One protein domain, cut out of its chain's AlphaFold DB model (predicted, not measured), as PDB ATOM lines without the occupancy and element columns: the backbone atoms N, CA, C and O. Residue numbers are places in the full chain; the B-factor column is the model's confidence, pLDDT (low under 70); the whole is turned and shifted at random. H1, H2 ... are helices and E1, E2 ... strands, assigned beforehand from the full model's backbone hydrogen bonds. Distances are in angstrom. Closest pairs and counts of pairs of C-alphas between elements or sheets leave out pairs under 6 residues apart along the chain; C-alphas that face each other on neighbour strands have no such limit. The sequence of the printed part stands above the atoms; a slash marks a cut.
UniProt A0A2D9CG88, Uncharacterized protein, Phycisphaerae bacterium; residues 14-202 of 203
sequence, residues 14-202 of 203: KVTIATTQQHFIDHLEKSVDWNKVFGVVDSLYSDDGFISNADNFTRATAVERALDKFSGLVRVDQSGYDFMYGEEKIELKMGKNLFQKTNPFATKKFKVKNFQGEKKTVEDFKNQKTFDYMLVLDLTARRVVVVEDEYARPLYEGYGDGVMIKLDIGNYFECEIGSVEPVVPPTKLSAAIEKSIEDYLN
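AT A GLANCE: This is residues 14 to 202 of the 203 residues of an uncharacterized protein of Phycisphaerae bacterium (UniProt A0A2D9CG88). A strongly twisted sheet of five strands has H1 and H3 over one face; over the other face lies H5, next to a small three-stranded sheet with H4 packed on it. H2 folds back along H3 as a helical hairpin, and residues 14 to 19 of H1 and residues 195 to 202 stick out at opposite ends of the longest axis. The 189 printed residues hold six named helices and eight named strands, in the order H1 H2 H3 E1 E2 E3 E4 H4 E5 E6 H5 E7 E8 H6. The larger sheet runs E1 E2 E3 E5 E6, mixed, and the smaller E4 E8 E7, antiparallel. The class is mixed, helices and strands; the whole is compact, with a radius of gyration of the C-alphas of 17.4 A and spans of 56 by 42 by 37 A.

HOW THE PARTS SIT: H1, residues 14 to 30, is on the sheet of E1, residues 74 to 78, E2, 81 to 85, E3, 88 to 95, E5, 133 to 138, and E6, 143 to 148, at a height over the sheet of 9.2 A. H2, residues 34 to 46, and H3, residues 55 to 71, form a helical hairpin and touch, the closest C-alphas being those of Val 37 and Ala 66, 5.5 A apart. H3 is on the same face as H1, at a height over the sheet of 7.9 A. E1, E2 and E3 form a meander, each strand the antiparallel neighbour of the one before, with N 76 and O 82 at 2.9 A and N 90 and O 83 at 2.8 A. E3 and E5 are parallel, N 93 and O 135 at 2.8 A; E5 and E6 form a hairpin, N 136 and O 145 at 2.8 A. E4, residues 110 to 114, pairs with E8, residues 162 to 165, N 112 and O 163 at 2.8 A; E8 forms a hairpin with E7, residues 157 to 159, N 164 and O 157 at 2.8 A. H4, residues 122 to 127, is on this sheet, over E8. H5, residues 149 to 155, is on the larger sheet, on the opposite face from H1, and touches H4, the closest C-alphas being those of Lys 126 and Arg 153, 4.9 A apart. H6, residues 189 to 201, is near H3. Every O i to N i+4 pair is within hydrogen-bond range in H1, H2, H3, H4 and H6; H5 has 1 of 3, and 2 of 4 for O i to N i+3.

IN THESE COORDINATES: H1 begins at C-alpha 14 (124.497, 172.647, 119.055) and is 24.1 A long; H3 is 23.5 A, E3 22.8 A and H6 18.5 A. H6 ends at C-alpha 201 (83.718, 132.291, 118.611).

THE WHOLE: The C-alphas farthest apart, of Val 15 and Asn 202, are 60.1 A apart. The printed part has no cut. The links E3 to E4 and E8 to H6 are long. Residues 14 to 19 and 116 to 119 have pLDDT under 70.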
ATOM      1  N   LYS A  14     125.600 171.820 119.584       45.47
ATOM      2  CA  LYS A  14     124.497 172.647 119.055       45.47
ATOM      3  C   LYS A  14     124.269 172.474 117.553       45.47
ATOM      4  O   LYS A  14     123.125 172.487 117.114       45.47
ATOM      5  N   VAL A  15     125.336 172.323 116.764       47.06
ATOM      6  CA  VAL A  15     125.234 172.106 115.309       47.06
ATOM      7  C   VAL A  15     124.651 170.723 115.001       47.06
ATOM      8  O   VAL A  15     123.859 170.587 114.070       47.06
ATOM      9  N   THR A  16     124.990 169.717 115.810       52.41
ATOM     10  CA  THR A  16     124.506 168.336 115.651       52.41
ATOM     11  C   THR A  16     123.030 168.208 116.053       52.41
ATOM     12  O   THR A  16     122.242 167.619 115.325       52.41
ATOM     13  N   ILE A  17     122.609 168.850 117.150       54.22
ATOM     14  CA  ILE A  17     121.199 168.867 117.594       54.22
ATOM     15  C   ILE A  17     120.296 169.580 116.572       54.22
ATOM     16  O   ILE A  17     119.252 169.048 116.191       54.22
ATOM     17  N   ALA A  18     120.730 170.740 116.061       57.34
ATOM     18  CA  ALA A  18     119.983 171.483 115.043       57.34
ATOM     19  C   ALA A  18     119.851 170.709 113.719       57.34
ATOM     20  O   ALA A  18     118.851 170.847 113.016       57.34
ATOM     21  N   THR A  19     120.836 169.872 113.374       64.62
ATOM     22  CA  THR A  19     120.758 169.021 112.178       64.62
ATOM     23  C   THR A  19     119.841 167.822 112.401       64.62
ATOM     24  O   THR A  19     119.011 167.551 111.537       64.62
ATOM     25  N   THR A  20     119.891 167.152 113.555       70.88
ATOM     26  CA  THR A  20     119.017 166.000 113.851       70.88
ATOM     27  C   THR A  20     117.535 166.377 113.916       70.88
ATOM     28  O   THR A  20     116.706 165.686 113.319       70.88
ATOM     29  N   GLN A  21     117.190 167.503 114.549       78.75
ATOM     30  CA  GLN A  21     115.807 167.993 114.571       78.75
ATOM     31  C   GLN A  21     115.308 168.287 113.155       78.75
ATOM     32  O   GLN A  21     114.218 167.849 112.782       78.75
ATOM     33  N   GLN A  22     116.119 168.982 112.353       85.94
ATOM     34  CA  GLN A  22     115.772 169.279 110.969       85.94
ATOM     35  C   GLN A  22     115.612 167.994 110.149       85.94
ATOM     36  O   GLN A  22     114.698 167.908 109.342       85.94
ATOM     37  N   HIS A  23     116.431 166.965 110.386       89.50
ATOM     38  CA  HIS A  23     116.279 165.667 109.725       89.50
ATOM     39  C   HIS A  23     114.964 164.965 110.076       89.50
ATOM     40  O   HIS A  23     114.360 164.345 109.200       89.50
ATOM     41  N   PHE A  24     114.517 165.037 111.332       94.50
ATOM     42  CA  PHE A  24     113.233 164.463 111.728       94.50
ATOM     43  C   PHE A  24     112.056 165.242 111.129       94.50
ATOM     44  O   PHE A  24     111.149 164.635 110.564       94.50
ATOM     45  N   ILE A  25     112.100 166.574 111.176       95.88
ATOM     46  CA  ILE A  25     111.101 167.448 110.546       95.88
ATOM     47  C   ILE A  25     111.019 167.187 109.039       95.88
ATOM     48  O   ILE A  25     109.943 166.895 108.526       95.88
ATOM     49  N   ASP A  26     112.155 167.216 108.341       95.81
ATOM     50  CA  ASP A  26     112.232 166.971 106.901       95.81
ATOM     51  C   ASP A  26     111.624 165.619 106.528       95.81
ATOM     52  O   ASP A  26     110.946 165.487 105.509       95.81
ATOM     53  N   HIS A  27     111.870 164.603 107.355       97.00
ATOM     54  CA  HIS A  27     111.290 163.282 107.175       97.00
ATOM     55  C   HIS A  27     109.771 163.301 107.340       97.00
ATOM     56  O   HIS A  27     109.063 162.757 106.490       97.00
ATOM     57  N   LEU A  28     109.258 163.962 108.382       97.94
ATOM     58  CA  LEU A  28     107.818 164.139 108.571       97.94
ATOM     59  C   LEU A  28     107.174 164.873 107.392       97.94
ATOM     60  O   LEU A  28     106.090 164.490 106.970       97.94
ATOM     61  N   GLU A  29     107.825 165.884 106.825       97.75
ATOM     62  CA  GLU A  29     107.278 166.679 105.718       97.75
ATOM     63  C   GLU A  29     107.324 165.958 104.366       97.75
ATOM     64  O   GLU A  29     106.421 166.126 103.546       97.75
ATOM     65  N   LYS A  30     108.367 165.159 104.111       96.06
ATOM     66  CA  LYS A  30     108.672 164.653 102.759       96.06
ATOM     67  C   LYS A  30     108.441 163.156 102.587       96.06
ATOM     68  O   LYS A  30     108.184 162.713 101.468       96.06
ATOM     69  N   SER A  31     108.561 162.375 103.657       96.69
ATOM     70  CA  SER A  31     108.578 160.908 103.577       96.69
ATOM     71  C   SER A  31     107.283 160.260 104.057       96.69
ATOM     72  O   SER A  31     106.982 159.133 103.663       96.69
ATOM     73  N   VAL A  32     106.529 160.934 104.927       98.31
ATOM     74  CA  VAL A  32     105.313 160.376 105.528       98.31
ATOM     75  C   VAL A  32     104.125 160.527 104.584       98.31
ATOM     76  O   VAL A  32     103.815 161.618 104.114       98.31
ATOM     77  N   ASP A  33     103.400 159.432 104.349       98.44
ATOM     78  CA  ASP A  33     102.158 159.449 103.570       98.44
ATOM     79  C   ASP A  33     100.984 159.908 104.454       98.44
ATOM     80  O   ASP A  33     100.173 159.116 104.951       98.44
ATOM     81  N   TRP A  34     100.906 161.224 104.672       98.44
ATOM     82  CA  TRP A  34      99.858 161.850 105.482       98.44
ATOM     83  C   TRP A  34      98.451 161.634 104.927       98.44
ATOM     84  O   TRP A  34      97.500 161.571 105.705       98.44
ATOM     85  N   ASN A  35      98.305 161.442 103.614       98.44
ATOM     86  CA  ASN A  35      97.019 161.127 102.991       98.44
ATOM     87  C   ASN A  35      96.467 159.795 103.503       98.44
ATOM     88  O   ASN A  35      95.280 159.697 103.820       98.44
ATOM     89  N   LYS A  36      97.317 158.775 103.657       98.44
ATOM     90  CA  LYS A  36      96.902 157.499 104.258       98.44
ATOM     91  C   LYS A  36      96.751 157.578 105.771       98.44
ATOM     92  O   LYS A  36      95.788 157.025 106.297       98.44
ATOM     93  N   VAL A  37      97.647 158.274 106.477       98.44
ATOM     94  CA  VAL A  37      97.543 158.426 107.943       98.44
ATOM     95  C   VAL A  37      96.234 159.126 108.319       98.44
ATOM     96  O   VAL A  37      95.449 158.591 109.102       98.44
ATOM     97  N   PHE A  38      95.938 160.278 107.715       98.38
ATOM     98  CA  PHE A  38      94.674 160.974 107.953       98.38
ATOM     99  C   PHE A  38      93.478 160.286 107.281       98.38
ATOM    100  O   PHE A  38      92.364 160.424 107.770       98.38
ATOM    101  N   GLY A  39      93.682 159.478 106.238       98.12
ATOM    102  CA  GLY A  39      92.648 158.583 105.706       98.12
ATOM    103  C   GLY A  39      92.180 157.547 106.729       98.12
ATOM    104  O   GLY A  39      90.980 157.305 106.867       98.12
ATOM    105  N   VAL A  40      93.107 156.987 107.513       98.12
ATOM    106  CA  VAL A  40      92.770 156.136 108.662       98.12
ATOM    107  C   VAL A  40      92.028 156.942 109.728       98.12
ATOM    108  O   VAL A  40      90.981 156.497 110.185       98.12
ATOM    109  N   VAL A  41      92.504 158.139 110.087       97.38
ATOM    110  CA  VAL A  41      91.814 159.024 111.049       97.38
ATOM    111  C   VAL A  41      90.366 159.279 110.615       97.38
ATOM    112  O   VAL A  41      89.438 158.996 111.374       97.38
ATOM    113  N   ASP A  42      90.152 159.748 109.389       96.56
ATOM    114  CA  ASP A  42      88.824 160.071 108.867       96.56
ATOM    115  C   ASP A  42      87.912 158.838 108.861       96.56
ATOM    116  O   ASP A  42      86.763 158.915 109.307       96.56
ATOM    117  N   SER A  43      88.434 157.678 108.448       97.25
ATOM    118  CA  SER A  43      87.691 156.418 108.499       97.25
ATOM    119  C   SER A  43      87.297 156.039 109.926       97.25
ATOM    120  O   SER A  43      86.148 155.684 110.146       97.25
ATOM    121  N   LEU A  44      88.200 156.132 110.904       96.44
ATOM    122  CA  LEU A  44      87.944 155.733 112.296       96.44
ATOM    123  C   LEU A  44      86.952 156.650 113.016       96.44
ATOM    124  O   LEU A  44      86.231 156.212 113.915       96.44
ATOM    125  N   TYR A  45      86.947 157.944 112.691       93.12
ATOM    126  CA  TYR A  45      86.056 158.919 113.329       93.12
ATOM    127  C   TYR A  45      84.713 159.087 112.611       93.12
ATOM    128  O   TYR A  45      83.808 159.678 113.200       93.12
ATOM    129  N   SER A  46      84.569 158.550 111.396       94.12
ATOM    130  CA  SER A  46      83.283 158.385 110.698       94.12
ATOM    131  C   SER A  46      82.694 156.972 110.816       94.12
ATOM    132  O   SER A  46      81.552 156.754 110.414       94.12
ATOM    133  N   ASP A  47      83.446 156.024 111.381       95.88
ATOM    134  CA  ASP A  47      82.979 154.673 111.687       95.88
ATOM    135  C   ASP A  47      81.921 154.706 112.806       95.88
ATOM    136  O   ASP A  47      82.203 155.059 113.954       95.88
ATOM    137  N   ASP A  48      80.693 154.338 112.449       94.25
ATOM    138  CA  ASP A  48      79.511 154.301 113.316       94.25
ATOM    139  C   ASP A  48      79.501 153.111 114.280       94.25
ATOM    140  O   ASP A  48      78.754 153.135 115.257       94.25
ATOM    141  N   GLY A  49      80.352 152.104 114.063       93.69
ATOM    142  CA  GLY A  49      80.535 151.001 115.006       93.69
ATOM    143  C   GLY A  49      81.363 151.380 116.238       93.69
ATOM    144  O   GLY A  49      81.305 150.684 117.248       93.69
ATOM    145  N   PHE A  50      82.100 152.498 116.207       94.06
ATOM    146  CA  PHE A  50      82.853 152.996 117.363       94.06
ATOM    147  C   PHE A  50      82.065 154.059 118.138       94.06
ATOM    148  O   PHE A  50      82.184 155.265 117.885       94.06
ATOM    149  N   ILE A  51      81.289 153.613 119.124       88.94
ATOM    150  CA  ILE A  51      80.317 154.431 119.870       88.94
ATOM    151  C   ILE A  51      80.813 154.774 121.283       88.94
ATOM    152  O   ILE A  51      80.474 155.819 121.842       88.94
ATOM    153  N   SER A  52      81.615 153.902 121.883       88.81
ATOM    154  CA  SER A  52      81.989 153.955 123.291       88.81
ATOM    155  C   SER A  52      83.310 154.692 123.533       88.81
ATOM    156  O   SER A  52      84.145 154.874 122.645       88.81
ATOM    157  N   ASN A  53      83.550 155.065 124.793       85.00
ATOM    158  CA  ASN A  53      84.851 155.593 125.210       85.00
ATOM    159  C   ASN A  53      85.971 154.543 125.137       85.00
ATOM    160  O   ASN A  53      87.131 154.926 124.993       85.00
ATOM    161  N   ALA A  54      85.642 153.250 125.231       86.38
ATOM    162  CA  ALA A  54      86.622 152.172 125.112       86.38
ATOM    163  C   ALA A  54      87.224 152.121 123.699       86.38
ATOM    164  O   ALA A  54      88.419 151.877 123.545       86.38
ATOM    165  N   ASP A  55      86.439 152.492 122.684       91.62
ATOM    166  CA  ASP A  55      86.886 152.530 121.290       91.62
ATOM    167  C   ASP A  55      87.991 153.560 121.044       91.62
ATOM    168  O   ASP A  55      88.698 153.482 120.042       91.62
ATOM    169  N   ASN A  56      88.189 154.524 121.950       89.69
ATOM    170  CA  ASN A  56      89.289 155.481 121.833       89.69
ATOM    171  C   ASN A  56      90.655 154.786 121.848       89.69
ATOM    172  O   ASN A  56      91.547 155.229 121.130       89.69
ATOM    173  N   PHE A  57      90.809 153.692 122.603       90.25
ATOM    174  CA  PHE A  57      92.050 152.913 122.602       90.25
ATOM    175  C   PHE A  57      92.271 152.220 121.258       90.25
ATOM    176  O   PHE A  57      93.368 152.290 120.706       90.25
ATOM    177  N   THR A  58      91.221 151.624 120.688       94.31
ATOM    178  CA  THR A  58      91.267 151.010 119.354       94.31
ATOM    179  C   THR A  58      91.600 152.044 118.284       94.31
ATOM    180  O   THR A  58      92.478 151.808 117.455       94.31
ATOM    181  N   ARG A  59      90.960 153.222 118.326       94.62
ATOM    182  CA  ARG A  59      91.243 154.318 117.388       94.62
ATOM    183  C   ARG A  59      92.685 154.804 117.510       94.62
ATOM    184  O   ARG A  59      93.362 154.900 116.494       94.62
ATOM    185  N   ALA A  60      93.163 155.067 118.727       93.31
ATOM    186  CA  ALA A  60      94.542 155.495 118.965       93.31
ATOM    187  C   ALA A  60      95.547 154.456 118.447       93.31
ATOM    188  O   ALA A  60      96.422 154.793 117.655       93.31
ATOM    189  N   THR A  61      95.335 153.180 118.784       95.00
ATOM    190  CA  THR A  61      96.177 152.070 118.316       95.00
ATOM    191  C   THR A  61      96.190 151.982 116.789       95.00
ATOM    192  O   THR A  61      97.241 151.792 116.183       95.00
ATOM    193  N   ALA A  62      95.038 152.134 116.134       96.81
ATOM    194  CA  ALA A  62      94.955 152.094 114.678       96.81
ATOM    195  C   ALA A  62      95.687 153.275 114.017       96.81
ATOM    196  O   ALA A  62      96.363 153.074 113.008       96.81
ATOM    197  N   VAL A  63      95.623 154.480 114.596       97.12
ATOM    198  CA  VAL A  63      96.402 155.639 114.122       97.12
ATOM    199  C   VAL A  63      97.902 155.425 114.339       97.12
ATOM    200  O   VAL A  63      98.686 155.687 113.432       97.12
ATOM    201  N   GLU A  64      98.319 154.881 115.485       96.81
ATOM    202  CA  GLU A  64      99.724 154.534 115.733       96.81
ATOM    203  C   GLU A  64     100.255 153.523 114.713       96.81
ATOM    204  O   GLU A  64     101.349 153.682 114.177       96.81
ATOM    205  N   ARG A  65      99.465 152.489 114.407       97.44
ATOM    206  CA  ARG A  65      99.804 151.485 113.388       97.44
ATOM    207  C   ARG A  65      99.824 152.080 111.983       97.44
ATOM    208  O   ARG A  65     100.615 151.638 111.156       97.44
ATOM    209  N   ALA A  66      98.979 153.069 111.700       98.06
ATOM    210  CA  ALA A  66      99.026 153.797 110.439       98.06
ATOM    211  C   ALA A  66     100.323 154.604 110.318       98.06
ATOM    212  O   ALA A  66     100.969 154.546 109.275       98.06
ATOM    213  N   LEU A  67     100.744 155.291 111.384       98.06
ATOM    214  CA  LEU A  67     102.043 155.961 111.423       98.06
ATOM    215  C   LEU A  67     103.172 154.949 111.209       98.06
ATOM    216  O   LEU A  67     103.910 155.093 110.243       98.06
ATOM    217  N   ASP A  68     103.251 153.881 112.001       97.75
ATOM    218  CA  ASP A  68     104.245 152.801 111.837       97.75
ATOM    219  C   ASP A  68     104.335 152.309 110.377       97.75
ATOM    220  O   ASP A  68     105.404 152.196 109.779       97.75
ATOM    221  N   LYS A  69     103.175 152.106 109.744       98.19
ATOM    222  CA  LYS A  69     103.089 151.585 108.378       98.19
ATOM    223  C   LYS A  69     103.465 152.595 107.289       98.19
ATOM    224  O   LYS A  69     103.977 152.178 106.249       98.19
ATOM    225  N   PHE A  70     103.149 153.874 107.478       98.38
ATOM    226  CA  PHE A  70     103.159 154.890 106.413       98.38
ATOM    227  C   PHE A  70     104.119 156.055 106.656       98.38
ATOM    228  O   PHE A  70     104.156 156.984 105.852       98.38
ATOM    229  N   SER A  71     104.890 156.018 107.740       96.50
ATOM    230  CA  SER A  71     105.828 157.086 108.087       96.50
ATOM    231  C   SER A  71     107.282 156.645 108.146       96.50
ATOM    232  O   SER A  71     108.144 157.504 108.176       96.50
ATOM    233  N   GLY A  72     107.593 155.348 108.202       94.31
ATOM    234  CA  GLY A  72     108.962 154.884 108.470       94.31
ATOM    235  C   GLY A  72     109.409 155.046 109.930       94.31
ATOM    236  O   GLY A  72     110.538 154.690 110.257       94.31
ATOM    237  N   LEU A  73     108.536 155.545 110.812       97.25
ATOM    238  CA  LEU A  73     108.689 155.401 112.257       97.25
ATOM    239  C   LEU A  73     108.451 153.945 112.650       97.25
ATOM    240  O   LEU A  73     107.606 153.284 112.057       97.25
ATOM    241  N   VAL A  74     109.161 153.466 113.668       97.25
ATOM    242  CA  VAL A  74     109.006 152.095 114.175       97.25
ATOM    243  C   VAL A  74     108.285 152.133 115.510       97.25
ATOM    244  O   VAL A  74     108.824 152.662 116.483       97.25
ATOM    245  N   ARG A  75     107.077 151.569 115.584       96.31
ATOM    246  CA  ARG A  75     106.311 151.487 116.840       96.31
ATOM    247  C   ARG A  75     106.970 150.505 117.807       96.31
ATOM    248  O   ARG A  75     107.197 149.346 117.464       96.31
ATOM    249  N   VAL A  76     107.201 150.941 119.042       92.69
ATOM    250  CA  VAL A  76     107.865 150.136 120.088       92.69
ATOM    251  C   VAL A  76     107.076 150.024 121.390       92.69
ATOM    252  O   VAL A  76     107.347 149.098 122.155       92.69
ATOM    253  N   ASP A  77     106.091 150.905 121.613       79.38
ATOM    254  CA  ASP A  77     105.149 150.847 122.748       79.38
ATOM    255  C   ASP A  77     105.863 150.713 124.108       79.38
ATOM    256  O   ASP A  77     105.595 149.820 124.915       79.38
ATOM    257  N   GLN A  78     106.878 151.555 124.314       87.56
ATOM    258  CA  GLN A  78     107.716 151.539 125.507       87.56
ATOM    259  C   GLN A  78     107.253 152.610 126.491       87.56
ATOM    260  O   GLN A  78     106.664 153.628 126.139       87.56
ATOM    261  N   SER A  79     107.555 152.410 127.774       85.12
ATOM    262  CA  SER A  79     107.226 153.414 128.785       85.12
ATOM    263  C   SER A  79     107.960 154.728 128.494       85.12
ATOM    264  O   SER A  79     109.170 154.841 128.696       85.12
ATOM    265  N   GLY A  80     107.200 155.731 128.055       87.06
ATOM    266  CA  GLY A  80     107.659 157.101 127.859       87.06
ATOM    267  C   GLY A  80     108.055 157.495 126.437       87.06
ATOM    268  O   GLY A  80     108.559 158.609 126.299       87.06
ATOM    269  N   TYR A  81     107.849 156.621 125.447       94.81
ATOM    270  CA  TYR A  81     107.907 156.933 124.016       94.81
ATOM    271  C   TYR A  81     107.222 155.824 123.197       94.81
ATOM    272  O   TYR A  81     107.288 154.642 123.538       94.81
ATOM    273  N   ASP A  82     106.594 156.200 122.089       96.25
ATOM    274  CA  ASP A  82     105.739 155.315 121.292       96.25
ATOM    275  C   ASP A  82     106.461 154.780 120.044       96.25
ATOM    276  O   ASP A  82     106.207 153.646 119.615       96.25
ATOM    277  N   PHE A  83     107.399 155.564 119.493       97.88
ATOM    278  CA  PHE A  83     108.136 155.238 118.269       97.88
ATOM    279  C   PHE A  83     109.639 155.485 118.376       97.88
ATOM    280  O   PHE A  83     110.103 156.289 119.183       97.88
ATOM    281  N   MET A  84     110.378 154.830 117.483       97.94
ATOM    282  CA  MET A  84     111.767 155.140 117.157       97.94
ATOM    283  C   MET A  84     111.868 155.746 115.753       97.94
ATOM    284  O   MET A  84     111.218 155.265 114.819       97.94
ATOM    285  N   TYR A  85     112.732 156.748 115.600       95.88
ATOM    286  CA  TYR A  85     113.214 157.262 114.317       95.88
ATOM    287  C   TYR A  85     114.745 157.228 114.312       95.88
ATOM    288  O   TYR A  85     115.403 158.092 114.885       95.88
ATOM    289  N   GLY A  86     115.326 156.182 113.723       92.94
ATOM    290  CA  GLY A  86     116.742 155.886 113.948       92.94
ATOM    291  C   GLY A  86     116.994 155.600 115.433       92.94
ATOM    292  O   GLY A  86     116.411 154.667 115.984       92.94
ATOM    293  N   GLU A  87     117.839 156.408 116.071       92.94
ATOM    294  CA  GLU A  87     118.130 156.321 117.511       92.94
ATOM    295  C   GLU A  87     117.227 157.226 118.368       92.94
ATOM    296  O   GLU A  87     117.207 157.085 119.592       92.94
ATOM    297  N   GLU A  88     116.439 158.102 117.736       95.19
ATOM    298  CA  GLU A  88     115.605 159.095 118.412       95.19
ATOM    299  C   GLU A  88     114.292 158.489 118.909       95.19
ATOM    300  O   GLU A  88     113.583 157.786 118.177       95.19
ATOM    301  N   LYS A  89     113.938 158.806 120.153       97.38
ATOM    302  CA  LYS A  89     112.701 158.372 120.809       97.38
ATOM    303  C   LYS A  89     111.605 159.398 120.599       97.38
ATOM    304  O   LYS A  89     111.764 160.569 120.947       97.38
ATOM    305  N   ILE A  90     110.460 158.948 120.105       97.69
ATOM    306  CA  ILE A  90     109.331 159.812 119.772       97.69
ATOM    307  C   ILE A  90     108.133 159.463 120.656       97.69
ATOM    308  O   ILE A  90     107.620 158.346 120.602       97.69
ATOM    309  N   GLU A  91     107.653 160.417 121.451       97.25
ATOM    310  CA  GLU A  91     106.363 160.321 122.148       97.25
ATOM    311  C   GLU A  91     105.268 160.923 121.260       97.25
ATOM    312  O   GLU A  91     105.375 162.066 120.816       97.25
ATOM    313  N   LEU A  92     104.190 160.186 121.021       97.44
ATOM    314  CA  LEU A  92     103.044 160.631 120.245       97.44
ATOM    315  C   LEU A  92     101.949 161.185 121.163       97.44
ATOM    316  O   LEU A  92     101.505 160.566 122.132       97.44
ATOM    317  N   LYS A  93     101.427 162.357 120.803       96.56
ATOM    318  CA  LYS A  93     100.178 162.896 121.342       96.56
ATOM    319  C   LYS A  93      99.245 163.233 120.204       96.56
ATOM    320  O   LYS A  93      99.634 163.832 119.212       96.56
ATOM    321  N   MET A  94      97.983 162.865 120.344       95.88
ATOM    322  CA  MET A  94      96.986 163.143 119.322       95.88
ATOM    323  C   MET A  94      95.652 163.512 119.950       95.88
ATOM    324  O   MET A  94      95.317 163.071 121.052       95.88
ATOM    325  N   GLY A  95      94.875 164.330 119.250       94.50
ATOM    326  CA  GLY A  95      93.554 164.723 119.715       94.50
ATOM    327  C   GLY A  95      92.775 165.526 118.687       94.50
ATOM    328  O   GLY A  95      93.334 166.123 117.771       94.50
ATOM    329  N   LYS A  96      91.451 165.556 118.848       93.75
ATOM    330  CA  LYS A  96      90.559 166.383 118.026       93.75
ATOM    331  C   LYS A  96      90.486 167.801 118.580       93.75
ATOM    332  O   LYS A  96      90.218 167.971 119.771       93.75
ATOM    333  N   ASN A  97      90.592 168.810 117.717       94.56
ATOM    334  CA  ASN A  97      90.531 170.227 118.098       94.56
ATOM    335  C   ASN A  97      91.529 170.556 119.227       94.56
ATOM    336  O   ASN A  97      91.131 171.159 120.239       94.56
ATOM    337  N   LEU A  98      92.770 170.078 119.090       95.75
ATOM    338  CA  LEU A  98      93.851 170.376 120.027       95.75
ATOM    339  C   LEU A  98      94.196 171.857 119.951       95.75
ATOM    340  O   LEU A  98      94.194 172.518 120.987       95.75
ATOM    341  N   PHE A  99      94.415 172.392 118.754       96.12
ATOM    342  CA  PHE A  99      94.602 173.821 118.547       96.12
ATOM    343  C   PHE A  99      93.274 174.568 118.667       96.12
ATOM    344  O   PHE A  99      92.217 174.126 118.203       96.12
ATOM    345  N   GLN A 100      93.304 175.695 119.371       92.31
ATOM    346  CA  GLN A 100      92.098 176.432 119.718       92.31
ATOM    347  C   GLN A 100      91.581 177.213 118.510       92.31
ATOM    348  O   GLN A 100      92.326 177.925 117.850       92.31
ATOM    349  N   LYS A 101      90.267 177.177 118.269       90.31
ATOM    350  CA  LYS A 101      89.649 177.995 117.209       90.31
ATOM    351  C   LYS A 101      89.840 179.501 117.437       90.31
ATOM    352  O   LYS A 101      89.960 180.253 116.483       90.31
ATOM    353  N   THR A 102      89.849 179.932 118.700       91.00
ATOM    354  CA  THR A 102      89.997 181.340 119.107       91.00
ATOM    355  C   THR A 102      91.445 181.822 119.102       91.00
ATOM    356  O   THR A 102      91.684 183.013 118.945       91.00
ATOM    357  N   ASN A 103      92.404 180.912 119.282       91.81
ATOM    358  CA  ASN A 103      93.828 181.181 119.145       91.81
ATOM    359  C   ASN A 103      94.477 179.987 118.425       91.81
ATOM    360  O   ASN A 103      94.868 179.022 119.088       91.81
ATOM    361  N   PRO A 104      94.586 180.032 117.086       90.31
ATOM    362  CA  PRO A 104      95.066 178.896 116.308       90.31
ATOM    363  C   PRO A 104      96.534 178.562 116.587       90.31
ATOM    364  O   PRO A 104      96.969 177.468 116.255       90.31
ATOM    365  N   PHE A 105      97.299 179.437 117.239       93.62
ATOM    366  CA  PHE A 105      98.700 179.183 117.590       93.62
ATOM    367  C   PHE A 105      98.879 178.554 118.976       93.62
ATOM    368  O   PHE A 105     100.004 178.341 119.416       93.62
ATOM    369  N   ALA A 106      97.779 178.275 119.678       96.19
ATOM    370  CA  ALA A 106      97.801 177.683 121.005       96.19
ATOM    371  C   ALA A 106      96.992 176.391 121.048       96.19
ATOM    372  O   ALA A 106      95.875 176.316 120.525       96.19
ATOM    373  N   THR A 107      97.505 175.387 121.750       97.44
ATOM    374  CA  THR A 107      96.733 174.187 122.064       97.44
ATOM    375  C   THR A 107      95.833 174.424 123.274       97.44
ATOM    376  O   THR A 107      96.032 175.325 124.094       97.44
ATOM    377  N   LYS A 108      94.810 173.589 123.432       95.88
ATOM    378  CA  LYS A 108      94.219 173.305 124.742       95.88
ATOM    379  C   LYS A 108      95.245 172.558 125.597       95.88
ATOM    380  O   LYS A 108      96.224 172.026 125.073       95.88
ATOM    381  N   LYS A 109      95.001 172.480 126.906       95.75
ATOM    382  CA  LYS A 109      95.776 171.581 127.766       95.75
ATOM    383  C   LYS A 109      95.517 170.137 127.347       95.75
ATOM    384  O   LYS A 109      94.358 169.735 127.242       95.75
ATOM    385  N   PHE A 110      96.575 169.368 127.141       95.56
ATOM    386  CA  PHE A 110      96.487 167.931 126.897       95.56
ATOM    387  C   PHE A 110      97.452 167.180 127.807       95.56
ATOM    388  O   PHE A 110      98.437 167.732 128.296       95.56
ATOM    389  N   LYS A 111      97.109 165.926 128.095       94.06
ATOM    390  CA  LYS A 111      97.848 165.090 129.036       94.06
ATOM    391  C   LYS A 111      99.080 164.501 128.357       94.06
ATOM    392  O   LYS A 111      98.961 163.905 127.291       94.06
ATOM    393  N   VAL A 112     100.235 164.619 129.005       92.94
ATOM    394  CA  VAL A 112     101.501 164.033 128.543       92.94
ATOM    395  C   VAL A 112     101.816 162.759 129.315       92.94
ATOM    396  O   VAL A 112     102.093 161.734 128.701       92.94
ATOM    397  N   LYS A 113     101.726 162.791 130.651       88.94
ATOM    398  CA  LYS A 113     102.069 161.661 131.532       88.94
ATOM    399  C   LYS A 113     100.977 161.439 132.589       88.94
ATOM    400  O   LYS A 113     100.251 162.364 132.942       88.94
ATOM    401  N   ASN A 114     100.879 160.220 133.114       84.56
ATOM    402  CA  ASN A 114     100.051 159.887 134.282       84.56
ATOM    403  C   ASN A 114     100.934 159.798 135.537       84.56
ATOM    404  O   ASN A 114     102.086 159.374 135.429       84.56
ATOM    405  N   PHE A 115     100.409 160.096 136.731       79.75
ATOM    406  CA  PHE A 115     101.180 160.016 137.989       79.75
ATOM    407  C   PHE A 115     101.521 158.584 138.462       79.75
ATOM    408  O   PHE A 115     102.091 158.413 139.538       79.75
ATOM    409  N   GLN A 116     101.201 157.556 137.662       67.56
ATOM    410  CA  GLN A 116     101.524 156.135 137.896       67.56
ATOM    411  C   GLN A 116     101.214 155.626 139.326       67.56
ATOM    412  O   GLN A 116     101.891 154.729 139.816       67.56
ATOM    413  N   GLY A 117     100.186 156.166 139.995       64.31
ATOM    414  CA  GLY A 117      99.716 155.642 141.283       64.31
ATOM    415  C   GLY A 117     100.603 155.947 142.501       64.31
ATOM    416  O   GLY A 117     100.845 155.050 143.291       64.31
ATOM    417  N   GLU A 118     101.014 157.212 142.686       56.97
ATOM    418  CA  GLU A 118     101.449 157.827 143.973       56.97
ATOM    419  C   GLU A 118     102.950 158.077 144.229       56.97
ATOM    420  O   GLU A 118     103.316 158.413 145.355       56.97
ATOM    421  N   LYS A 119     103.853 158.017 143.238       67.62
ATOM    422  CA  LYS A 119     105.287 158.305 143.519       67.62
ATOM    423  C   LYS A 119     106.015 159.281 142.607       67.62
ATOM    424  O   LYS A 119     107.165 159.584 142.895       67.62
ATOM    425  N   LYS A 120     105.383 159.785 141.547       79.12
ATOM    426  CA  LYS A 120     106.003 160.801 140.688       79.12
ATOM    427  C   LYS A 120     105.278 162.129 140.813       79.12
ATOM    428  O   LYS A 120     104.064 162.200 140.655       79.12
ATOM    429  N   THR A 121     106.041 163.174 141.075       87.31
ATOM    430  CA  THR A 121     105.632 164.573 141.036       87.31
ATOM    431  C   THR A 121     105.843 165.140 139.634       87.31
ATOM    432  O   THR A 121     106.546 164.563 138.805       87.31
ATOM    433  N   VAL A 122     105.255 166.303 139.355       90.50
ATOM    434  CA  VAL A 122     105.541 167.054 138.119       90.50
ATOM    435  C   VAL A 122     107.039 167.330 137.988       90.50
ATOM    436  O   VAL A 122     107.582 167.211 136.896       90.50
ATOM    437  N   GLU A 123     107.704 167.646 139.101       90.88
ATOM    438  CA  GLU A 123     109.134 167.948 139.129       90.88
ATOM    439  C   GLU A 123     109.983 166.735 138.732       90.88
ATOM    440  O   GLU A 123     110.951 166.876 137.988       90.88
ATOM    441  N   ASP A 124     109.573 165.520 139.105       89.94
ATOM    442  CA  ASP A 124     110.240 164.298 138.638       89.94
ATOM    443  C   ASP A 124     110.165 164.173 137.109       89.94
ATOM    444  O   ASP A 124     111.152 163.837 136.458       89.94
ATOM    445  N   PHE A 125     109.017 164.507 136.510       89.50
ATOM    446  CA  PHE A 125     108.860 164.507 135.053       89.50
ATOM    447  C   PHE A 125     109.623 165.644 134.365       89.50
ATOM    448  O   PHE A 125     110.075 165.464 133.237       89.50
ATOM    449  N   LYS A 126     109.814 166.793 135.027       93.12
ATOM    450  CA  LYS A 126     110.668 167.878 134.512       93.12
ATOM    451  C   LYS A 126     112.148 167.501 134.505       93.12
ATOM    452  O   LYS A 126     112.893 167.980 133.652       93.12
ATOM    453  N   ASN A 127     112.563 166.610 135.401       91.00
ATOM    454  CA  ASN A 127     113.952 166.174 135.532       91.00
ATOM    455  C   ASN A 127     114.264 164.850 134.809       91.00
ATOM    456  O   ASN A 127     115.431 164.481 134.695       91.00
ATOM    457  N   GLN A 128     113.255 164.153 134.275       88.56
ATOM    458  CA  GLN A 128     113.426 162.880 133.572       88.56
ATOM    459  C   GLN A 128     113.140 163.016 132.066       88.56
ATOM    460  O   GLN A 128     111.981 163.040 131.650       88.56
ATOM    461  N   LYS A 129     114.193 162.996 131.237       93.06
ATOM    462  CA  LYS A 129     114.052 162.824 129.780       93.06
ATOM    463  C   LYS A 129     113.550 161.409 129.477       93.06
ATOM    464  O   LYS A 129     114.113 160.429 129.969       93.06
ATOM    465  N   THR A 130     112.481 161.296 128.688       92.19
ATOM    466  CA  THR A 130     111.894 159.993 128.287       92.19
ATOM    467  C   THR A 130     111.769 159.810 126.779       92.19
ATOM    468  O   THR A 130     111.769 158.675 126.313       92.19
ATOM    469  N   PHE A 131     111.763 160.913 126.040       95.50
ATOM    470  CA  PHE A 131     111.765 160.978 124.587       95.50
ATOM    471  C   PHE A 131     112.735 162.082 124.149       95.50
ATOM    472  O   PHE A 131     113.154 162.897 124.973       95.50
ATOM    473  N   ASP A 132     113.080 162.111 122.871       96.50
ATOM    474  CA  ASP A 132     113.849 163.183 122.242       96.50
ATOM    475  C   ASP A 132     112.899 164.209 121.612       96.50
ATOM    476  O   ASP A 132     113.013 165.408 121.878       96.50
ATOM    477  N   TYR A 133     111.861 163.722 120.922       97.44
ATOM    478  CA  TYR A 133     110.803 164.547 120.339       97.44
ATOM    479  C   TYR A 133     109.405 164.102 120.780       97.44
ATOM    480  O   TYR A 133     109.099 162.914 120.871       97.44
ATOM    481  N   MET A 134     108.523 165.068 121.015       97.69
ATOM    482  CA  MET A 134     107.088 164.854 121.124       97.69
ATOM    483  C   MET A 134     106.438 165.236 119.794       97.69
ATOM    484  O   MET A 134     106.449 166.401 119.395       97.69
ATOM    485  N   LEU A 135     105.856 164.248 119.123       98.25
ATOM    486  CA  LEU A 135     105.064 164.411 117.913       98.25
ATOM    487  C   LEU A 135     103.604 164.649 118.309       98.25
ATOM    488  O   LEU A 135     102.994 163.810 118.968       98.25
ATOM    489  N   VAL A 136     103.030 165.785 117.918       98.25
ATOM    490  CA  VAL A 136     101.656 166.164 118.272       98.25
ATOM    491  C   VAL A 136     100.793 166.307 117.022       98.25
ATOM    492  O   VAL A 136     101.091 167.106 116.137       98.25
ATOM    493  N   LEU A 137      99.692 165.554 116.968       98.12
ATOM    494  CA  LEU A 137      98.739 165.536 115.856       98.12
ATOM    495  C   LEU A 137      97.395 166.144 116.271       98.12
ATOM    496  O   LEU A 137      96.659 165.566 117.080       98.12
ATOM    497  N   ASP A 138      97.014 167.264 115.655       97.06
ATOM    498  CA  ASP A 138      95.621 167.713 115.664       97.06
ATOM    499  C   ASP A 138      94.848 167.006 114.556       97.06
ATOM    500  O   ASP A 138      94.984 167.309 113.370       97.06
ATOM    501  N   LEU A 139      93.994 166.080 114.968       95.81
ATOM    502  CA  LEU A 139      93.231 165.215 114.076       95.81
ATOM    503  C   LEU A 139      92.119 165.957 113.326       95.81
ATOM    504  O   LEU A 139      91.599 165.447 112.343       95.81
ATOM    505  N   THR A 140      91.709 167.140 113.794       93.06
ATOM    506  CA  THR A 140      90.647 167.935 113.157       93.06
ATOM    507  C   THR A 140      91.222 168.971 112.209       93.06
ATOM    508  O   THR A 140      90.743 169.106 111.088       93.06
ATOM    509  N   ALA A 141      92.243 169.701 112.654       93.75
ATOM    510  CA  ALA A 141      92.912 170.695 111.820       93.75
ATOM    511  C   ALA A 141      93.935 170.072 110.855       93.75
ATOM    512  O   ALA A 141      94.463 170.790 110.014       93.75
ATOM    513  N   ARG A 142      94.213 168.764 110.988       95.88
ATOM    514  CA  ARG A 142      95.261 168.027 110.265       95.88
ATOM    515  C   ARG A 142      96.619 168.712 110.392       95.88
ATOM    516  O   ARG A 142      97.315 168.928 109.412       95.88
ATOM    517  N   ARG A 143      96.968 169.086 111.624       96.25
ATOM    518  CA  ARG A 143      98.240 169.744 111.936       96.25
ATOM    519  C   ARG A 143      99.172 168.765 112.613       96.25
ATOM    520  O   ARG A 143      98.742 168.018 113.493       96.25
ATOM    521  N   VAL A 144     100.431 168.811 112.212       98.19
ATOM    522  CA  VAL A 144     101.505 167.984 112.751       98.19
ATOM    523  C   VAL A 144     102.559 168.931 113.287       98.19
ATOM    524  O   VAL A 144     103.079 169.763 112.546       98.19
ATOM    525  N   VAL A 145     102.839 168.844 114.582       97.69
ATOM    526  CA  VAL A 145     103.865 169.673 115.215       97.69
ATOM    527  C   VAL A 145     104.837 168.816 116.013       97.69
ATOM    528  O   VAL A 145     104.466 167.774 116.554       97.69
ATOM    529  N   VAL A 146     106.080 169.272 116.092       98.00
ATOM    530  CA  VAL A 146     107.173 168.630 116.819       98.00
ATOM    531  C   VAL A 146     107.616 169.545 117.950       98.00
ATOM    532  O   VAL A 146     107.762 170.755 117.770       98.00
ATOM    533  N   VAL A 147     107.837 168.962 119.123       96.56
ATOM    534  CA  VAL A 147     108.384 169.648 120.296       96.56
ATOM    535  C   VAL A 147     109.579 168.859 120.800       96.56
ATOM    536  O   VAL A 147     109.461 167.660 121.031       96.56
ATOM    537  N   GLU A 148     110.720 169.505 121.000       94.38
ATOM    538  CA  GLU A 148     111.861 168.846 121.643       94.38
ATOM    539  C   GLU A 148     111.607 168.682 123.139       94.38
ATOM    540  O   GLU A 148     110.981 169.534 123.777       94.38
ATOM    541  N   ASP A 149     112.125 167.607 123.727       93.88
ATOM    542  CA  ASP A 149     111.997 167.346 125.164       93.88
ATOM    543  C   ASP A 149     112.430 168.538 126.038       93.88
ATOM    544  O   ASP A 149     111.746 168.865 127.012       93.88
ATOM    545  N   GLU A 150     113.514 169.230 125.673       90.94
ATOM    546  CA  GLU A 150     114.008 170.384 126.432       90.94
ATOM    547  C   GLU A 150     113.045 171.579 126.435       90.94
ATOM    548  O   GLU A 150     112.992 172.317 127.419       90.94
ATOM    549  N   TYR A 151     112.228 171.727 125.388       93.12
ATOM    550  CA  TYR A 151     111.176 172.742 125.314       93.12
ATOM    551  C   TYR A 151     109.862 172.258 125.936       93.12
ATOM    552  O   TYR A 151     109.119 173.063 126.498       93.12
ATOM    553  N   ALA A 152     109.580 170.954 125.895       95.06
ATOM    554  CA  ALA A 152     108.376 170.377 126.487       95.06
ATOM    555  C   ALA A 152     108.416 170.381 128.024       95.06
ATOM    556  O   ALA A 152     107.458 170.819 128.667       95.06
ATOM    557  N   ARG A 153     109.511 169.901 128.634       94.25
ATOM    558  CA  ARG A 153     109.597 169.672 130.091       94.25
ATOM    559  C   ARG A 153     109.320 170.919 130.941       94.25
ATOM    560  O   ARG A 153     108.540 170.809 131.892       94.25
ATOM    561  N   PRO A 154     109.859 172.114 130.632       95.06
ATOM    562  CA  PRO A 154     109.572 173.317 131.415       95.06
ATOM    563  C   PRO A 154     108.076 173.659 131.496       95.06
ATOM    564  O   PRO A 154     107.632 174.188 132.520       95.06
ATOM    565  N   LEU A 155     107.302 173.296 130.465       96.31
ATOM    566  CA  LEU A 155     105.872 173.588 130.316       96.31
ATOM    567  C   LEU A 155     104.956 172.613 131.073       96.31
ATOM    568  O   LEU A 155     103.737 172.783 131.066       96.31
ATOM    569  N   TYR A 156     105.509 171.581 131.716       96.06
ATOM    570  CA  TYR A 156     104.718 170.607 132.463       96.06
ATOM    571  C   TYR A 156     104.033 171.227 133.686       96.06
ATOM    572  O   TYR A 156     104.665 171.864 134.536       96.06
ATOM    573  N   GLU A 157     102.734 170.959 133.798       95.31
ATOM    574  CA  GLU A 157     101.874 171.376 134.901       95.31
ATOM    575  C   GLU A 157     101.113 170.175 135.466       95.31
ATOM    576  O   GLU A 157     100.622 169.322 134.726       95.31
ATOM    577  N   GLY A 158     100.975 170.109 136.787       91.38
ATOM    578  CA  GLY A 158     100.163 169.080 137.433       91.38
ATOM    579  C   GLY A 158      98.683 169.425 137.345       91.38
ATOM    580  O   GLY A 158      98.287 170.541 137.682       91.38
ATOM    581  N   TYR A 159      97.855 168.472 136.922       88.25
ATOM    582  CA  TYR A 159      96.405 168.632 136.942       88.25
ATOM    583  C   TYR A 159      95.705 167.276 137.036       88.25
ATOM    584  O   TYR A 159      95.926 166.389 136.210       88.25
ATOM    585  N   GLY A 160      94.826 167.130 138.030       85.50
ATOM    586  CA  GLY A 160      94.129 165.874 138.285       85.50
ATOM    587  C   GLY A 160      95.108 164.732 138.560       85.50
ATOM    588  O   GLY A 160      95.924 164.809 139.473       85.50
ATOM    589  N   ASP A 161      95.021 163.682 137.752       84.75
ATOM    590  CA  ASP A 161      95.780 162.433 137.859       84.75
ATOM    591  C   ASP A 161      97.025 162.381 136.947       84.75
ATOM    592  O   ASP A 161      97.633 161.319 136.770       84.75
ATOM    593  N   GLY A 162      97.429 163.509 136.354       89.62
ATOM    594  CA  GLY A 162      98.589 163.522 135.474       89.62
ATOM    595  C   GLY A 162      99.273 164.866 135.273       89.62
ATOM    596  O   GLY A 162      98.966 165.885 135.894       89.62
ATOM    597  N   VAL A 163     100.235 164.821 134.361       92.69
ATOM    598  CA  VAL A 163     100.990 165.970 133.875       92.69
ATOM    599  C   VAL A 163     100.376 166.428 132.568       92.69
ATOM    600  O   VAL A 163     100.252 165.651 131.617       92.69
ATOM    601  N   MET A 164     100.011 167.698 132.528       95.88
ATOM    602  CA  MET A 164      99.464 168.371 131.364       95.88
ATOM    603  C   MET A 164     100.507 169.302 130.763       95.88
ATOM    604  O   MET A 164     101.401 169.790 131.453       95.88
ATOM    605  N   ILE A 165     100.337 169.595 129.481       97.19
ATOM    606  CA  ILE A 165     101.068 170.638 128.775       97.19
ATOM    607  C   ILE A 165     100.083 171.494 127.980       97.19
ATOM    608  O   ILE A 165      99.035 171.015 127.531       97.19
ATOM    609  N   LYS A 166     100.421 172.768 127.813       97.12
ATOM    610  CA  LYS A 166      99.817 173.669 126.835       97.12
ATOM    611  C   LYS A 166     100.949 174.202 125.968       97.12
ATOM    612  O   LYS A 166     101.941 174.671 126.514       97.12
ATOM    613  N   LEU A 167     100.794 174.119 124.653       97.19
ATOM    614  CA  LEU A 167     101.754 174.675 123.709       97.19
ATOM    615  C   LEU A 167     101.215 176.004 123.185       97.19
ATOM    616  O   LEU A 167     100.044 176.092 122.811       97.19
ATOM    617  N   ASP A 168     102.065 177.019 123.161       95.50
ATOM    618  CA  ASP A 168     101.839 178.315 122.529       95.50
ATOM    619  C   ASP A 168     102.881 178.532 121.411       95.50
ATOM    620  O   ASP A 168     103.805 177.731 121.223       95.50
ATOM    621  N   ILE A 169     102.724 179.610 120.639       90.56
ATOM    622  CA  ILE A 169     103.663 179.971 119.570       90.56
ATOM    623  C   ILE A 169     105.107 180.019 120.095       90.56
ATOM    624  O   ILE A 169     105.380 180.592 121.149       90.56
ATOM    625  N   GLY A 170     106.029 179.402 119.355       89.56
ATOM    626  CA  GLY A 170     107.438 179.286 119.742       89.56
ATOM    627  C   GLY A 170     107.761 178.102 120.660       89.56
ATOM    628  O   GLY A 170     108.932 177.880 120.942       89.56
ATOM    629  N   ASN A 171     106.773 177.318 121.112       93.50
ATOM    630  CA  ASN A 171     107.036 176.063 121.832       93.50
ATOM    631  C   ASN A 171     107.192 174.850 120.911       93.50
ATOM    632  O   ASN A 171     107.577 173.786 121.382       93.50
ATOM    633  N   TYR A 172     106.834 174.978 119.638       96.00
ATOM    634  CA  TYR A 172     106.776 173.869 118.697       96.00
ATOM    635  C   TYR A 172     107.236 174.311 117.310       96.00
ATOM    636  O   TYR A 172     107.129 175.488 116.956       96.00
ATOM    637  N   PHE A 173     107.678 173.340 116.518       96.50
ATOM    638  CA  PHE A 173     107.816 173.463 115.074       96.50
ATOM    639  C   PHE A 173     106.590 172.845 114.397       96.50
ATOM    640  O   PHE A 173     106.187 171.740 114.752       96.50
ATOM    641  N   GLU A 174     105.980 173.536 113.438       96.56
ATOM    642  CA  GLU A 174     104.869 172.997 112.648       96.56
ATOM    643  C   GLU A 174     105.375 172.462 111.317       96.56
ATOM    644  O   GLU A 174     105.982 173.206 110.558       96.56
ATOM    645  N   CYS A 175     105.114 171.182 111.050       97.44
ATOM    646  CA  CYS A 175     105.534 170.525 109.818       97.44
ATOM    647  C   CYS A 175     104.693 171.012 108.634       97.44
ATOM    648  O   CYS A 175     103.458 170.979 108.678       97.44
ATOM    649  N   GLU A 176     105.355 171.378 107.542       96.75
ATOM    650  CA  GLU A 176     104.734 171.713 106.264       96.75
ATOM    651  C   GLU A 176     104.281 170.445 105.518       96.75
ATOM    652  O   GLU A 176     104.836 170.051 104.497       96.75
ATOM    653  N   ILE A 177     103.229 169.789 106.014       96.38
ATOM    654  CA  ILE A 177     102.726 168.522 105.443       96.38
ATOM    655  C   ILE A 177     101.909 168.686 104.146       96.38
ATOM    656  O   ILE A 177     101.376 167.714 103.610       96.38
ATOM    657  N   GLY A 178     101.766 169.920 103.654       93.50
ATOM    658  CA  GLY A 178     100.970 170.249 102.474       93.50
ATOM    659  C   GLY A 178      99.456 170.068 102.662       93.50
ATOM    660  O   GLY A 178      98.929 170.026 103.774       93.50
ATOM    661  N   SER A 179      98.730 170.007 101.541       94.38
ATOM    662  CA  SER A 179      97.297 169.701 101.556       94.38
ATOM    663  C   SER A 179      97.086 168.198 101.703       94.38
ATOM    664  O   SER A 179      97.636 167.415 100.932       94.38
ATOM    665  N   VAL A 180      96.270 167.804 102.680       95.88
ATOM    666  CA  VAL A 180      95.921 166.402 102.914       95.88
ATOM    667  C   VAL A 180      94.642 166.054 102.158       95.88
ATOM    668  O   VAL A 180      93.566 166.568 102.484       95.88
ATOM    669  N   GLU A 181      94.757 165.117 101.220       97.06
ATOM    670  CA  GLU A 181      93.672 164.466 100.484       97.06
ATOM    671  C   GLU A 181      93.530 163.018 100.992       97.06
ATOM    672  O   GLU A 181      94.254 162.126 100.545       97.06
ATOM    673  N   PRO A 182      92.650 162.758 101.978       96.62
ATOM    674  CA  PRO A 182      92.636 161.489 102.695       96.62
ATOM    675  C   PRO A 182      92.308 160.298 101.793       96.62
ATOM    676  O   PRO A 182      91.286 160.281 101.107       96.62
ATOM    677  N   VAL A 183      93.133 159.255 101.874       97.44
ATOM    678  CA  VAL A 183      92.885 157.961 101.229       97.44
ATOM    679  C   VAL A 183      92.388 156.989 102.291       97.44
ATOM    680  O   VAL A 183      93.171 156.432 103.062       97.44
ATOM    681  N   VAL A 184      91.069 156.815 102.362       96.75
ATOM    682  CA  VAL A 184      90.432 155.990 103.396       96.75
ATOM    683  C   VAL A 184      90.600 154.487 103.118       96.75
ATOM    684  O   VAL A 184      90.561 154.065 101.958       96.75
ATOM    685  N   PRO A 185      90.756 153.647 104.159       95.62
ATOM    686  CA  PRO A 185      90.656 152.200 104.019       95.62
ATOM    687  C   PRO A 185      89.309 151.769 103.410       95.62
ATOM    688  O   PRO A 185      88.282 152.392 103.680       95.62
ATOM    689  N   PRO A 186      89.270 150.671 102.632       93.75
ATOM    690  CA  PRO A 186      88.047 150.214 101.965       93.75
ATOM    691  C   PRO A 186      87.025 149.577 102.917       93.75
ATOM    692  O   PRO A 186      85.887 149.326 102.526       93.75
ATOM    693  N   THR A 187      87.420 149.262 104.151       93.88
ATOM    694  CA  THR A 187      86.587 148.553 105.125       93.88
ATOM    695  C   THR A 187      86.607 149.294 106.451       93.88
ATOM    696  O   THR A 187      87.673 149.675 106.934       93.88
ATOM    697  N   LYS A 188      85.422 149.462 107.048       95.69
ATOM    698  CA  LYS A 188      85.267 149.969 108.413       95.69
ATOM    699  C   LYS A 188      85.958 149.026 109.395       95.69
ATOM    700  O   LYS A 188      85.733 147.814 109.351       95.69
ATOM    701  N   LEU A 189      86.800 149.572 110.269       96.62
ATOM    702  CA  LEU A 189      87.567 148.756 111.206       96.62
ATOM    703  C   LEU A 189      86.642 148.065 112.213       96.62
ATOM    704  O   LEU A 189      86.891 146.910 112.549       96.62
ATOM    705  N   SER A 190      85.564 148.725 112.643       96.38
ATOM    706  CA  SER A 190      84.576 148.127 113.549       96.38
ATOM    707  C   SER A 190      83.984 146.831 112.977       96.38
ATOM    708  O   SER A 190      83.997 145.798 113.640       96.38
ATOM    709  N   ALA A 191      83.569 146.851 111.708       96.06
ATOM    710  CA  ALA A 191      83.014 145.692 111.015       96.06
ATOM    711  C   ALA A 191      84.045 144.563 110.853       96.06
ATOM    712  O   ALA A 191      83.707 143.387 110.977       96.06
ATOM    713  N   ALA A 192      85.310 144.907 110.591       96.06
ATOM    714  CA  ALA A 192      86.386 143.921 110.505       96.06
ATOM    715  C   ALA A 192      86.684 143.261 111.864       96.06
ATOM    716  O   ALA A 192      86.953 142.059 111.912       96.06
ATOM    717  N   ILE A 193      86.620 144.028 112.957       95.25
ATOM    718  CA  ILE A 193      86.772 143.512 114.324       95.25
ATOM    719  C   ILE A 193      85.615 142.576 114.667       95.25
ATOM    720  O   ILE A 193      85.878 141.452 115.084       95.25
ATOM    721  N   GLU A 194      84.368 142.995 114.438       94.75
ATOM    722  CA  GLU A 194      83.184 142.182 114.745       94.75
ATOM    723  C   GLU A 194      83.234 140.839 114.015       94.75
ATOM    724  O   GLU A 194      83.167 139.787 114.643       94.75
ATOM    725  N   LYS A 195      83.504 140.867 112.704       96.00
ATOM    726  CA  LYS A 195      83.685 139.647 111.911       96.00
ATOM    727  C   LYS A 195      84.783 138.746 112.487       96.00
ATOM    728  O   LYS A 195      84.624 137.532 112.529       96.00
ATOM    729  N   SER A 196      85.901 139.325 112.923       96.00
ATOM    730  CA  SER A 196      87.007 138.550 113.503       96.00
ATOM    731  C   SER A 196      86.624 137.904 114.839       96.00
ATOM    732  O   SER A 196      87.089 136.807 115.141       96.00
ATOM    733  N   ILE A 197      85.783 138.568 115.637       95.94
ATOM    734  CA  ILE A 197      85.248 138.031 116.894       95.94
ATOM    735  C   ILE A 197      84.264 136.893 116.606       95.94
ATOM    736  O   ILE A 197      84.398 135.826 117.202       95.94
ATOM    737  N   GLU A 198      83.321 137.084 115.680       97.12
ATOM    738  CA  GLU A 198      82.373 136.041 115.259       97.12
ATOM    739  C   GLU A 198      83.101 134.794 114.744       97.12
ATOM    740  O   GLU A 198      82.826 133.684 115.203       97.12
ATOM    741  N   ASP A 199      84.078 134.982 113.849       97.19
ATOM    742  CA  ASP A 199      84.899 133.901 113.293       97.19
ATOM    743  C   ASP A 199      85.647 133.136 114.407       97.19
ATOM    744  O   ASP A 199      85.741 131.911 114.357       97.19
ATOM    745  N   TYR A 200      86.155 133.834 115.431       97.06
ATOM    746  CA  TYR A 200      86.857 133.221 116.566       97.06
ATOM    747  C   TYR A 200      85.927 132.440 117.509       97.06
ATOM    748  O   TYR A 200      86.324 131.415 118.064       97.06
ATOM    749  N   LEU A 201      84.697 132.918 117.716       97.31
ATOM    750  CA  LEU A 201      83.718 132.291 118.611       97.31
ATOM    751  C   LEU A 201      82.997 131.090 117.983       97.31
ATOM    752  O   LEU A 201      82.325 130.347 118.697       97.31
ATOM    753  N   ASN A 202      83.136 130.885 116.675       94.12
ATOM    754  CA  ASN A 202      82.557 129.760 115.948       94.12
ATOM    755  C   ASN A 202      83.471 128.515 116.010       94.12
ATOM    756  O   ASN A 202      84.084 128.139 115.008       94.12
TER     757      ASN A 202